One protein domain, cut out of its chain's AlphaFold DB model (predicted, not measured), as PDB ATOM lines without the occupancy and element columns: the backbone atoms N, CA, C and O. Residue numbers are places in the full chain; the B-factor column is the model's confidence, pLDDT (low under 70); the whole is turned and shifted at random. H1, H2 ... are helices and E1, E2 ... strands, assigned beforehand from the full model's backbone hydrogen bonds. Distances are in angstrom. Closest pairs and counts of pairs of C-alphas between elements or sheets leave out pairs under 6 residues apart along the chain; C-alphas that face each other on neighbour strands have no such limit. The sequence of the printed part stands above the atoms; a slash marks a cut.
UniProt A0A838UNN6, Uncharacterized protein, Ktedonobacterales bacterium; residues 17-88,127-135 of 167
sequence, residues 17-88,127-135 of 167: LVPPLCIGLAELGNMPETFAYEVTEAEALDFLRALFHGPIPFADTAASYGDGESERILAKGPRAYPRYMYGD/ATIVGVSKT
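This is residues 17 to 88 and 127 to 135 of the 167 residues of an uncharacterized protein of Ktedonobacterales bacterium (UniProt A0A838UNN6). A narrow two-strand ribbon, E1 beside E2, leads by way of E1 into a small group of helices, where short H1 sits near the middle, H4 packs on both H1 and H3, and little H2 lies far out. Long unnamed stretches join or trail from these parts, and residues 59 to 60 pair briefly with E1. The 81 printed residues hold two strands and four helices in the order E1 H1 H2 H3 H4 E2; the sheet, E1 then E2, is parallel. The class is mixed, with 35 residues in named elements, under half; the whole is compact, radius of gyration of the C-alphas 11.9 A, spanning 33 by 29 by 19 A.

Find C-alpha 21 at (-18.185, 54.813, -28.480), where E1, residues 21 to 24, begins. E2 is residues 128 to 131, 10.1 A long, ending at (-18.292, 47.114, -21.151). H1 is residues 26 to 29 and H2 residues 32 to 35. H3 runs 16.9 A over residues 41 to 52, and H4 9.2 A over 69 to 75.

Look at N 22 and O 128, 2.8 A apart, within hydrogen-bond range between parallel E1 and E2. H1 touches H4, closest at C-alphas 29 and 70, 4.7 A. H4 touches H3 at a steep tilt of 52 degrees, the same way; C-alphas 44 and 73 are closest, 7.3 A. H2 and H4 are apart. In H3 and H4 every O i to N i+4 pair is within hydrogen-bond range; H1 and H2 are too short for one, and their single O i to N i+3 pair is within range in H1, not in H2.

The farthest C-alphas, His 53 and Asp 88, are 36.1 A apart. Residues 89 to 126 are not printed, leaving 25.8 A between C-alphas 88 and 127. The link H3 to H4 is long. Confidence is under 70 at residues 54, 66, 68 and 75 to 88.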
ATOM      1  N   LEU A  17     -15.470  67.383 -28.236       81.19
ATOM      2  CA  LEU A  17     -15.778  66.372 -29.243       81.19
ATOM      3  C   LEU A  17     -15.344  65.000 -28.717       81.19
ATOM      4  O   LEU A  17     -14.186  64.833 -28.341       81.19
ATOM      5  N   VAL A  18     -16.256  64.028 -28.705       83.81
ATOM      6  CA  VAL A  18     -16.012  62.663 -28.205       83.81
ATOM      7  C   VAL A  18     -16.231  61.615 -29.298       83.81
ATOM      8  O   VAL A  18     -17.053  61.838 -30.193       83.81
ATOM      9  N   PRO A  19     -15.530  60.467 -29.267       85.62
ATOM     10  CA  PRO A  19     -15.911  59.311 -30.066       85.62
ATOM     11  C   PRO A  19     -17.335  58.864 -29.696       85.62
ATOM     12  O   PRO A  19     -17.724  58.964 -28.531       85.62
ATOM     13  N   PRO A  20     -18.124  58.338 -30.648       86.69
ATOM     14  CA  PRO A  20     -19.489  57.899 -30.366       86.69
ATOM     15  C   PRO A  20     -19.539  56.575 -29.582       86.69
ATOM     16  O   PRO A  20     -20.603  56.163 -29.126       86.69
ATOM     17  N   LEU A  21     -18.390  55.926 -29.395       88.25
ATOM     18  CA  LEU A  21     -18.185  54.813 -28.480       88.25
ATOM     19  C   LEU A  21     -17.390  55.296 -27.267       88.25
ATOM     20  O   LEU A  21     -16.411  56.024 -27.412       88.25
ATOM     21  N   CYS A  22     -17.798  54.848 -26.091       88.00
ATOM     22  CA  CYS A  22     -17.084  54.982 -24.835       88.00
ATOM     23  C   CYS A  22     -16.937  53.579 -24.239       88.00
ATOM     24  O   CYS A  22     -17.860  52.773 -24.351       88.00
ATOM     25  N   ILE A  23     -15.802  53.258 -23.630       88.06
ATOM     26  CA  ILE A  23     -15.595  51.953 -23.002       88.06
ATOM     27  C   ILE A  23     -15.828  52.062 -21.498       88.06
ATOM     28  O   ILE A  23     -15.113  52.781 -20.804       88.06
ATOM     29  N   GLY A  24     -16.834  51.343 -21.008       88.25
ATOM     30  CA  GLY A  24     -17.092  51.194 -19.582       88.25
ATOM     31  C   GLY A  24     -16.017  50.312 -18.962       88.25
ATOM     32  O   GLY A  24     -15.694  49.253 -19.497       88.25
ATOM     33  N   LEU A  25     -15.446  50.763 -17.849       88.44
ATOM     34  CA  LEU A  25     -14.329  50.098 -17.180       88.44
ATOM     35  C   LEU A  25     -14.774  49.265 -15.962       88.44
ATOM     36  O   LEU A  25     -13.950  48.931 -15.108       88.44
ATOM     37  N   ALA A  26     -16.065  48.937 -15.850       86.56
ATOM     38  CA  ALA A  26     -16.633  48.247 -14.690       86.56
ATOM     39  C   ALA A  26     -15.986  46.876 -14.444       86.56
ATOM     40  O   ALA A  26     -15.678  46.525 -13.306       86.56
ATOM     41  N   GLU A  27     -15.710  46.136 -15.515       85.50
ATOM     42  CA  GLU A  27     -15.061  44.827 -15.484       85.50
ATOM     43  C   GLU A  27     -13.605  44.894 -15.011       85.50
ATOM     44  O   GLU A  27     -13.119  43.946 -14.396       85.50
ATOM     45  N   LEU A  28     -12.927  46.033 -15.205       84.62
ATOM     46  CA  LEU A  28     -11.597  46.260 -14.633       84.62
ATOM     47  C   LEU A  28     -11.644  46.417 -13.105       84.62
ATOM     48  O   LEU A  28     -10.616  46.310 -12.453       84.62
ATOM     49  N   GLY A  29     -12.833  46.606 -12.521       80.38
ATOM     50  CA  GLY A  29     -13.062  46.615 -11.076       80.38
ATOM     51  C   GLY A  29     -12.862  45.267 -10.368       80.38
ATOM     52  O   GLY A  29     -13.095  45.211  -9.161       80.38
ATOM     53  N   ASN A  30     -12.503  44.202 -11.106       79.31
ATOM     54  CA  ASN A  30     -12.415  42.793 -10.688       79.31
ATOM     55  C   ASN A  30     -13.522  42.398  -9.702       79.31
ATOM     56  O   ASN A  30     -13.288  42.176  -8.513       79.31
ATOM     57  N   MET A  31     -14.750  42.355 -10.210       80.19
ATOM     58  CA  MET A  31     -15.935  41.975  -9.442       80.19
ATOM     59  C   MET A  31     -16.409  40.585  -9.898       80.19
ATOM     60  O   MET A  31     -17.394  40.501 -10.639       80.19
ATOM     61  N   PRO A  32     -15.727  39.484  -9.516       79.62
ATOM     62  CA  PRO A  32     -16.090  38.137  -9.958       79.62
ATOM     63  C   PRO A  32     -17.487  37.721  -9.491       79.62
ATOM     64  O   PRO A  32     -18.147  36.947 -10.178       79.62
ATOM     65  N   GLU A  33     -17.999  38.284  -8.393       77.75
ATOM     66  CA  GLU A  33     -19.382  38.073  -7.949       77.75
ATOM     67  C   GLU A  33     -20.416  38.746  -8.869       77.75
ATOM     68  O   GLU A  33     -21.589  38.390  -8.831       77.75
ATOM     69  N   THR A  34     -19.996  39.722  -9.684       76.81
ATOM     70  CA  THR A  34     -20.843  40.442 -10.655       76.81
ATOM     71  C   THR A  34     -20.662  39.910 -12.078       76.81
ATOM     72  O   THR A  34     -21.634  39.810 -12.821       76.81
ATOM     73  N   PHE A  35     -19.433  39.551 -12.467       76.81
ATOM     74  CA  PHE A  35     -19.098  39.187 -13.850       76.81
ATOM     75  C   PHE A  35     -18.778  37.701 -14.072       76.81
ATOM     76  O   PHE A  35     -18.630  37.289 -15.219       76.81
ATOM     77  N   ALA A  36     -18.692  36.888 -13.013       77.50
ATOM     78  CA  ALA A  36     -18.341  35.459 -13.046       77.50
ATOM     79  C   ALA A  36     -16.940  35.120 -13.611       77.50
ATOM     80  O   ALA A  36     -16.643  33.956 -13.886       77.50
ATOM     81  N   TYR A  37     -16.059  36.112 -13.746       79.88
ATOM     82  CA  TYR A  37     -14.632  35.940 -14.014       79.88
ATOM     83  C   TYR A  37     -13.827  37.019 -13.290       79.88
ATOM     84  O   TYR A  37     -14.359  38.076 -12.949       79.88
ATOM     85  N   GLU A  38     -12.544  36.741 -13.076       85.25
ATOM     86  CA  GLU A  38     -11.598  37.716 -12.543       85.25
ATOM     87  C   GLU A  38     -10.860  38.439 -13.677       85.25
ATOM     88  O   GLU A  38     -10.564  37.845 -14.715       85.25
ATOM     89  N   VAL A  39     -10.541  39.715 -13.461       82.81
ATOM     90  CA  VAL A  39      -9.590  40.485 -14.277       82.81
ATOM     91  C   VAL A  39      -8.392  40.777 -13.392       82.81
ATOM     92  O   VAL A  39      -8.521  41.456 -12.372       82.81
ATOM     93  N   THR A  40      -7.219  40.255 -13.744       83.56
ATOM     94  CA  THR A  40      -6.009  40.589 -12.993       83.56
ATOM     95  C   THR A  40      -5.633  42.044 -13.231       83.56
ATOM     96  O   THR A  40      -5.897  42.615 -14.291       83.56
ATOM     97  N   GLU A  41      -4.941  42.637 -12.255       79.25
ATOM     98  CA  GLU A  41      -4.441  44.003 -12.384       79.25
ATOM     99  C   GLU A  41      -3.674  44.176 -13.707       79.25
ATOM    100  O   GLU A  41      -4.001  45.075 -14.466       79.25
ATOM    101  N   ALA A  42      -2.744  43.264 -14.033       75.31
ATOM    102  CA  ALA A  42      -1.925  43.297 -15.249       75.31
ATOM    103  C   ALA A  42      -2.743  43.356 -16.555       75.31
ATOM    104  O   ALA A  42      -2.446  44.182 -17.423       75.31
ATOM    105  N   GLU A  43      -3.789  42.532 -16.672       83.31
ATOM    106  CA  GLU A  43      -4.670  42.495 -17.846       83.31
ATOM    107  C   GLU A  43      -5.399  43.828 -18.043       83.31
ATOM    108  O   GLU A  43      -5.453  44.338 -19.164       83.31
ATOM    109  N   ALA A  44      -5.861  44.459 -16.958       80.88
ATOM    110  CA  ALA A  44      -6.471  45.784 -17.017       80.88
ATOM    111  C   ALA A  44      -5.503  46.866 -17.545       80.88
ATOM    112  O   ALA A  44      -5.930  47.835 -18.173       80.88
ATOM    113  N   LEU A  45      -4.187  46.706 -17.355       75.50
ATOM    114  CA  LEU A  45      -3.180  47.713 -17.736       75.50
ATOM    115  C   LEU A  45      -2.821  47.632 -19.208       75.50
ATOM    116  O   LEU A  45      -2.519  48.649 -19.838       75.50
ATOM    117  N   ASP A  46      -2.740  46.403 -19.708       76.25
ATOM    118  CA  ASP A  46      -2.537  46.122 -21.119       76.25
ATOM    119  C   ASP A  46      -3.811  46.498 -21.891       76.25
ATOM    120  O   ASP A  46      -3.710  47.125 -22.946       76.25
ATOM    121  N   PHE A  47      -4.994  46.266 -21.306       82.56
ATOM    122  CA  PHE A  47      -6.268  46.750 -21.834       82.56
ATOM    123  C   PHE A  47      -6.339  48.282 -21.915       82.56
ATOM    124  O   PHE A  47      -6.590  48.815 -22.992       82.56
ATOM    125  N   LEU A  48      -6.060  49.019 -20.830       74.56
ATOM    126  CA  LEU A  48      -6.077  50.490 -20.855       74.56
ATOM    127  C   LEU A  48      -5.042  51.073 -21.828       74.56
ATOM    128  O   LEU A  48      -5.327  52.051 -22.522       74.56
ATOM    129  N   ARG A  49      -3.855  50.461 -21.943       70.38
ATOM    130  CA  ARG A  49      -2.872  50.846 -22.969       70.38
ATOM    131  C   ARG A  49      -3.413  50.614 -24.381       70.38
ATOM    132  O   ARG A  49      -3.290  51.504 -25.218       70.38
ATOM    133  N   ALA A  50      -4.039  49.469 -24.642       73.94
ATOM    134  CA  ALA A  50      -4.655  49.190 -25.935       73.94
ATOM    135  C   ALA A  50      -5.854  50.104 -26.238       73.94
ATOM    136  O   ALA A  50      -6.044  50.486 -27.389       73.94
ATOM    137  N   LEU A  51      -6.621  50.507 -25.222       77.00
ATOM    138  CA  LEU A  51      -7.744  51.434 -25.337       77.00
ATOM    139  C   LEU A  51      -7.285  52.824 -25.797       77.00
ATOM    140  O   LEU A  51      -7.743  53.323 -26.826       77.00
ATOM    141  N   PHE A  52      -6.339  53.433 -25.076       74.62
ATOM    142  CA  PHE A  52      -5.882  54.801 -25.355       74.62
ATOM    143  C   PHE A  52      -4.948  54.922 -26.570       74.62
ATOM    144  O   PHE A  52      -4.840  56.004 -27.146       74.62
ATOM    145  N   HIS A  53      -4.302  53.832 -26.994       71.12
ATOM    146  CA  HIS A  53      -3.600  53.759 -28.283       71.12
ATOM    147  C   HIS A  53      -4.475  53.228 -29.431       71.12
ATOM    148  O   HIS A  53      -4.021  53.185 -30.576       71.12
ATOM    149  N   GLY A  54      -5.704  52.808 -29.130       66.38
ATOM    150  CA  GLY A  54      -6.603  52.119 -30.042       66.38
ATOM    151  C   GLY A  54      -7.648  53.022 -30.704       66.38
ATOM    152  O   GLY A  54      -7.571  54.251 -30.648       66.38
ATOM    153  N   PRO A  55      -8.656  52.413 -31.352       71.06
ATOM    154  CA  PRO A  55      -9.662  53.134 -32.131       71.06
ATOM    155  C   PRO A  55     -10.721  53.876 -31.299       71.06
ATOM    156  O   PRO A  55     -11.493  54.648 -31.867       71.06
ATOM    157  N   ILE A  56     -10.796  53.634 -29.985       77.69
ATOM    158  CA  ILE A  56     -11.816  54.194 -29.082       77.69
ATOM    159  C   ILE A  56     -11.128  54.772 -27.827       77.69
ATOM    160  O   ILE A  56     -11.228  54.193 -26.750       77.69
ATOM    161  N   PRO A  57     -10.408  55.906 -27.914       78.69
ATOM    162  CA  PRO A  57      -9.694  56.488 -26.776       78.69
ATOM    163  C   PRO A  57     -10.636  57.288 -25.851       78.69
ATOM    164  O   PRO A  57     -10.371  58.445 -25.524       78.69
ATOM    165  N   PHE A  58     -11.765  56.697 -25.457       80.94
ATOM    166  CA  PHE A  58     -12.756  57.296 -24.561       80.94
ATOM    167  C   PHE A  58     -13.278  56.233 -23.593       80.94
ATOM    168  O   PHE A  58     -13.653  55.140 -24.016       80.94
ATOM    169  N   ALA A  59     -13.255  56.553 -22.300       81.31
ATOM    170  CA  ALA A  59     -13.531  55.621 -21.218       81.31
ATOM    171  C   ALA A  59     -14.492  56.222 -20.188       81.31
ATOM    172  O   ALA A  59     -14.450  57.427 -19.925       81.31
ATOM    173  N   ASP A  60     -15.310  55.360 -19.593       89.00
ATOM    174  CA  ASP A  60     -16.244  55.658 -18.516       89.00
ATOM    175  C   ASP A  60     -15.896  54.817 -17.280       89.00
ATOM    176  O   ASP A  60     -15.550  53.638 -17.377       89.00
ATOM    177  N   THR A  61     -15.958  55.446 -16.111       82.56
ATOM    178  CA  THR A  61     -15.684  54.820 -14.818       82.56
ATOM    179  C   THR A  61     -16.545  55.471 -13.744       82.56
ATOM    180  O   THR A  61     -16.974  56.616 -13.892       82.56
ATOM    181  N   ALA A  62     -16.753  54.770 -12.633       80.38
ATOM    182  CA  ALA A  62     -17.487  55.283 -11.489       80.38
ATOM    183  C   ALA A  62     -16.919  54.742 -10.177       80.38
ATOM    184  O   ALA A  62     -16.424  53.617 -10.121       80.38
ATOM    185  N   ALA A  63     -17.096  55.490  -9.089       73.62
ATOM    186  CA  ALA A  63     -16.737  55.035  -7.752       73.62
ATOM    187  C   ALA A  63     -17.425  53.714  -7.361       73.62
ATOM    188  O   ALA A  63     -16.850  52.946  -6.606       73.62
ATOM    189  N   SER A  64     -18.611  53.382  -7.884       72.88
ATOM    190  CA  SER A  64     -19.245  52.074  -7.641       72.88
ATOM    191  C   SER A  64     -18.605  50.918  -8.412       72.88
ATOM    192  O   SER A  64     -18.792  49.764  -8.032       72.88
ATOM    193  N   TYR A  65     -17.837  51.188  -9.474       78.25
ATOM    194  CA  TYR A  65     -17.159  50.168 -10.273       78.25
ATOM    195  C   TYR A  65     -15.959  49.646  -9.512       78.25
ATOM    196  O   TYR A  65     -14.809  50.038  -9.701       78.25
ATOM    197  N   GLY A  66     -16.271  48.775  -8.575       67.94
ATOM    198  CA  GLY A  66     -15.292  48.307  -7.649       67.94
ATOM    199  C   GLY A  66     -14.926  49.315  -6.535       67.94
ATOM    200  O   GLY A  66     -13.748  49.329  -6.231       67.94
ATOM    201  N   ASP A  67     -15.834  50.063  -5.871       78.50
ATOM    202  CA  ASP A  67     -15.558  50.949  -4.684       78.50
ATOM    203  C   ASP A  67     -14.218  51.685  -4.816       78.50
ATOM    204  O   ASP A  67     -13.240  51.518  -4.083       78.50
ATOM    205  N   GLY A  68     -14.184  52.451  -5.904       69.06
ATOM    206  CA  GLY A  68     -13.055  53.216  -6.394       69.06
ATOM    207  C   GLY A  68     -12.031  52.423  -7.201       69.06
ATOM    208  O   GLY A  68     -11.014  53.010  -7.535       69.06
ATOM    209  N   GLU A  69     -12.211  51.138  -7.517       70.12
ATOM    210  CA  GLU A  69     -11.197  50.356  -8.238       70.12
ATOM    211  C   GLU A  69     -11.079  50.757  -9.690       70.12
ATOM    212  O   GLU A  69      -9.999  51.090 -10.137       70.12
ATOM    213  N   SER A  70     -12.162  50.725 -10.456       78.88
ATOM    214  CA  SER A  70     -12.097  51.101 -11.867       78.88
ATOM    215  C   SER A  70     -11.487  52.503 -12.014       78.88
ATOM    216  O   SER A  70     -10.601  52.733 -12.836       78.88
ATOM    217  N   GLU A  71     -11.818  53.395 -11.072       75.25
ATOM    218  CA  GLU A  71     -11.181  54.700 -10.911       75.25
ATOM    219  C   GLU A  71      -9.712  54.621 -10.463       75.25
ATOM    220  O   GLU A  71      -8.916  55.420 -10.933       75.25
ATOM    221  N   ARG A  72      -9.299  53.695  -9.592       73.94
ATOM    222  CA  ARG A  72      -7.909  53.505  -9.134       73.94
ATOM    223  C   ARG A  72      -7.022  52.843 -10.198       73.94
ATOM    224  O   ARG A  72      -5.892  53.299 -10.336       73.94
ATOM    225  N   ILE A  73      -7.508  51.847 -10.937       74.81
ATOM    226  CA  ILE A  73      -6.897  51.234 -12.135       74.81
ATOM    227  C   ILE A  73      -6.871  52.201 -13.334       74.81
ATOM    228  O   ILE A  73      -6.037  52.060 -14.228       74.81
ATOM    229  N   LEU A  74      -7.736  53.219 -13.358       71.50
ATOM    230  CA  LEU A  74      -7.617  54.321 -14.312       71.50
ATOM    231  C   LEU A  74      -6.642  55.406 -13.815       71.50
ATOM    232  O   LEU A  74      -5.772  55.860 -14.558       71.50
ATOM    233  N   ALA A  75      -6.756  55.827 -12.552       60.88
ATOM    234  CA  ALA A  75      -6.087  57.010 -12.003       60.88
ATOM    235  C   ALA A  75      -4.650  56.770 -11.533       60.88
ATOM    236  O   ALA A  75      -3.842  57.697 -11.559       60.88
ATOM    237  N   LYS A  76      -4.277  55.548 -11.133       53.31
ATOM    238  CA  LYS A  76      -2.864  55.226 -10.868       53.31
ATOM    239  C   LYS A  76      -2.093  55.056 -12.188       53.31
ATOM    240  O   LYS A  76      -0.891  54.811 -12.153       53.31
ATOM    241  N   GLY A  77      -2.786  55.015 -13.332       53.72
ATOM    242  CA  GLY A  77      -2.671  53.783 -14.104       53.72
ATOM    243  C   GLY A  77      -2.961  52.612 -13.140       53.72
ATOM    244  O   GLY A  77      -4.038  52.574 -12.581       53.72
ATOM    245  N   PRO A  78      -2.017  51.733 -12.755       36.22
ATOM    246  CA  PRO A  78      -2.378  50.341 -12.446       36.22
ATOM    247  C   PRO A  78      -2.996  49.845 -11.109       36.22
ATOM    248  O   PRO A  78      -3.681  48.839 -11.171       36.22
ATOM    249  N   ARG A  79      -2.706  50.351  -9.895       36.78
ATOM    250  CA  ARG A  79      -2.600  49.428  -8.712       36.78
ATOM    251  C   ARG A  79      -3.680  49.389  -7.592       36.78
ATOM    252  O   ARG A  79      -3.342  49.835  -6.495       36.78
ATOM    253  N   ALA A  80      -4.885  48.816  -7.775       34.38
ATOM    254  CA  ALA A  80      -5.733  48.123  -6.742       34.38
ATOM    255  C   ALA A  80      -6.901  48.804  -5.921       34.38
ATOM    256  O   ALA A  80      -6.661  49.698  -5.102       34.38
ATOM    257  N   TYR A  81      -8.102  48.223  -6.118       40.03
ATOM    258  CA  TYR A  81      -9.317  47.719  -5.396       40.03
ATOM    259  C   TYR A  81     -10.215  48.543  -4.412       40.03
ATOM    260  O   TYR A  81      -9.677  49.539  -3.919       40.03
ATOM    261  N   PRO A  82     -11.475  48.135  -3.969       40.62
ATOM    262  CA  PRO A  82     -12.619  47.279  -4.529       40.62
ATOM    263  C   PRO A  82     -14.166  47.448  -4.065       40.62
ATOM    264  O   PRO A  82     -14.422  47.551  -2.870       40.62
ATOM    265  N   ARG A  83     -15.174  47.113  -4.956       29.39
ATOM    266  CA  ARG A  83     -16.718  46.873  -5.001       29.39
ATOM    267  C   ARG A  83     -17.946  47.875  -5.237       29.39
ATOM    268  O   ARG A  83     -18.066  48.850  -4.524       29.39
ATOM    269  N   TYR A  84     -18.984  47.533  -6.077       30.27
ATOM    270  CA  TYR A  84     -20.493  47.531  -5.802       30.27
ATOM    271  C   TYR A  84     -21.538  47.383  -6.998       30.27
ATOM    272  O   TYR A  84     -21.700  48.300  -7.798       30.27
ATOM    273  N   MET A  85     -22.374  46.309  -6.944       28.14
ATOM    274  CA  MET A  85     -23.820  46.081  -7.346       28.14
ATOM    275  C   MET A  85     -24.373  45.944  -8.802       28.14
ATOM    276  O   MET A  85     -24.114  46.785  -9.650       28.14
ATOM    277  N   TYR A  86     -25.303  44.969  -8.994       43.41
ATOM    278  CA  TYR A  86     -26.532  44.979  -9.851       43.41
ATOM    279  C   TYR A  86     -27.608  43.957  -9.346       43.41
ATOM    280  O   TYR A  86     -27.353  43.283  -8.347       43.41
ATOM    281  N   GLY A  87     -28.806  43.863  -9.971       43.47
ATOM    282  CA  GLY A  87     -29.949  42.989  -9.581       43.47
ATOM    283  C   GLY A  87     -30.913  42.596 -10.738       43.47
ATOM    284  O   GLY A  87     -30.607  42.883 -11.891       43.47
ATOM    285  N   ASP A  88     -32.048  41.940 -10.434       38.38
ATOM    286  CA  ASP A  88     -32.911  41.189 -11.390       38.38
ATOM    287  C   ASP A  88     -33.875  42.013 -12.295       38.38
ATOM    288  O   ASP A  88     -34.201  43.166 -12.009       38.38
ATOM    289  N   ALA A 127     -22.376  59.648 -27.103       88.12
ATOM    290  CA  ALA A 127     -21.626  58.399 -27.026       88.12
ATOM    291  C   ALA A 127     -22.437  57.266 -26.373       88.12
ATOM    292  O   ALA A 127     -23.365  57.522 -25.609       88.12
ATOM    293  N   THR A 128     -22.063  56.020 -26.668       88.56
ATOM    294  CA  THR A 128     -22.592  54.794 -26.043       88.56
ATOM    295  C   THR A 128     -21.501  54.138 -25.207       88.56
ATOM    296  O   THR A 128     -20.423  53.885 -25.739       88.56
ATOM    297  N   ILE A 129     -21.776  53.857 -23.931       86.62
ATOM    298  CA  ILE A 129     -20.848  53.160 -23.030       86.62
ATOM    299  C   ILE A 129     -20.978  51.646 -23.248       86.62
ATOM    300  O   ILE A 129     -22.086  51.113 -23.216       86.62
ATOM    301  N   VAL A 130     -19.856  50.962 -23.476       84.00
ATOM    302  CA  VAL A 130     -19.782  49.516 -23.735       84.00
ATOM    303  C   VAL A 130     -18.770  48.882 -22.788       84.00
ATOM    304  O   VAL A 130     -17.602  49.264 -22.806       84.00
ATOM    305  N   GLY A 131     -19.198  47.910 -21.982       77.50
ATOM    306  CA  GLY A 131     -18.292  47.114 -21.151       77.50
ATOM    307  C   GLY A 131     -17.406  46.207 -22.007       77.50
ATOM    308  O   GLY A 131     -17.905  45.438 -22.839       77.50
ATOM    309  N   VAL A 132     -16.084  46.333 -21.863       77.12
ATOM    310  CA  VAL A 132     -15.099  45.514 -22.583       77.12
ATOM    311  C   VAL A 132     -13.904  45.234 -21.670       77.12
ATOM    312  O   VAL A 132     -13.261  46.151 -21.179       77.12
ATOM    313  N   SER A 133     -13.568  43.953 -21.496       70.50
ATOM    314  CA  SER A 133     -12.481  43.479 -20.620       70.50
ATOM    315  C   SER A 133     -11.315  42.797 -21.346       70.50
ATOM    316  O   SER A 133     -10.398  42.291 -20.704       70.50
ATOM    317  N   LYS A 134     -11.344  42.734 -22.686       73.75
ATOM    318  CA  LYS A 134     -10.315  42.072 -23.506       73.75
ATOM    319  C   LYS A 134      -9.914  42.932 -24.693       73.75
ATOM    320  O   LYS A 134     -10.780  43.435 -25.409       73.75
ATOM    321  N   THR A 135      -8.613  43.060 -24.927       76.06
ATOM    322  CA  THR A 135      -8.036  43.936 -25.956       76.06
ATOM    323  C   THR A 135      -8.534  43.605 -27.361       76.06
ATOM    324  O   THR A 135      -8.872  44.504 -28.127       76.06
TER     325      THR A 135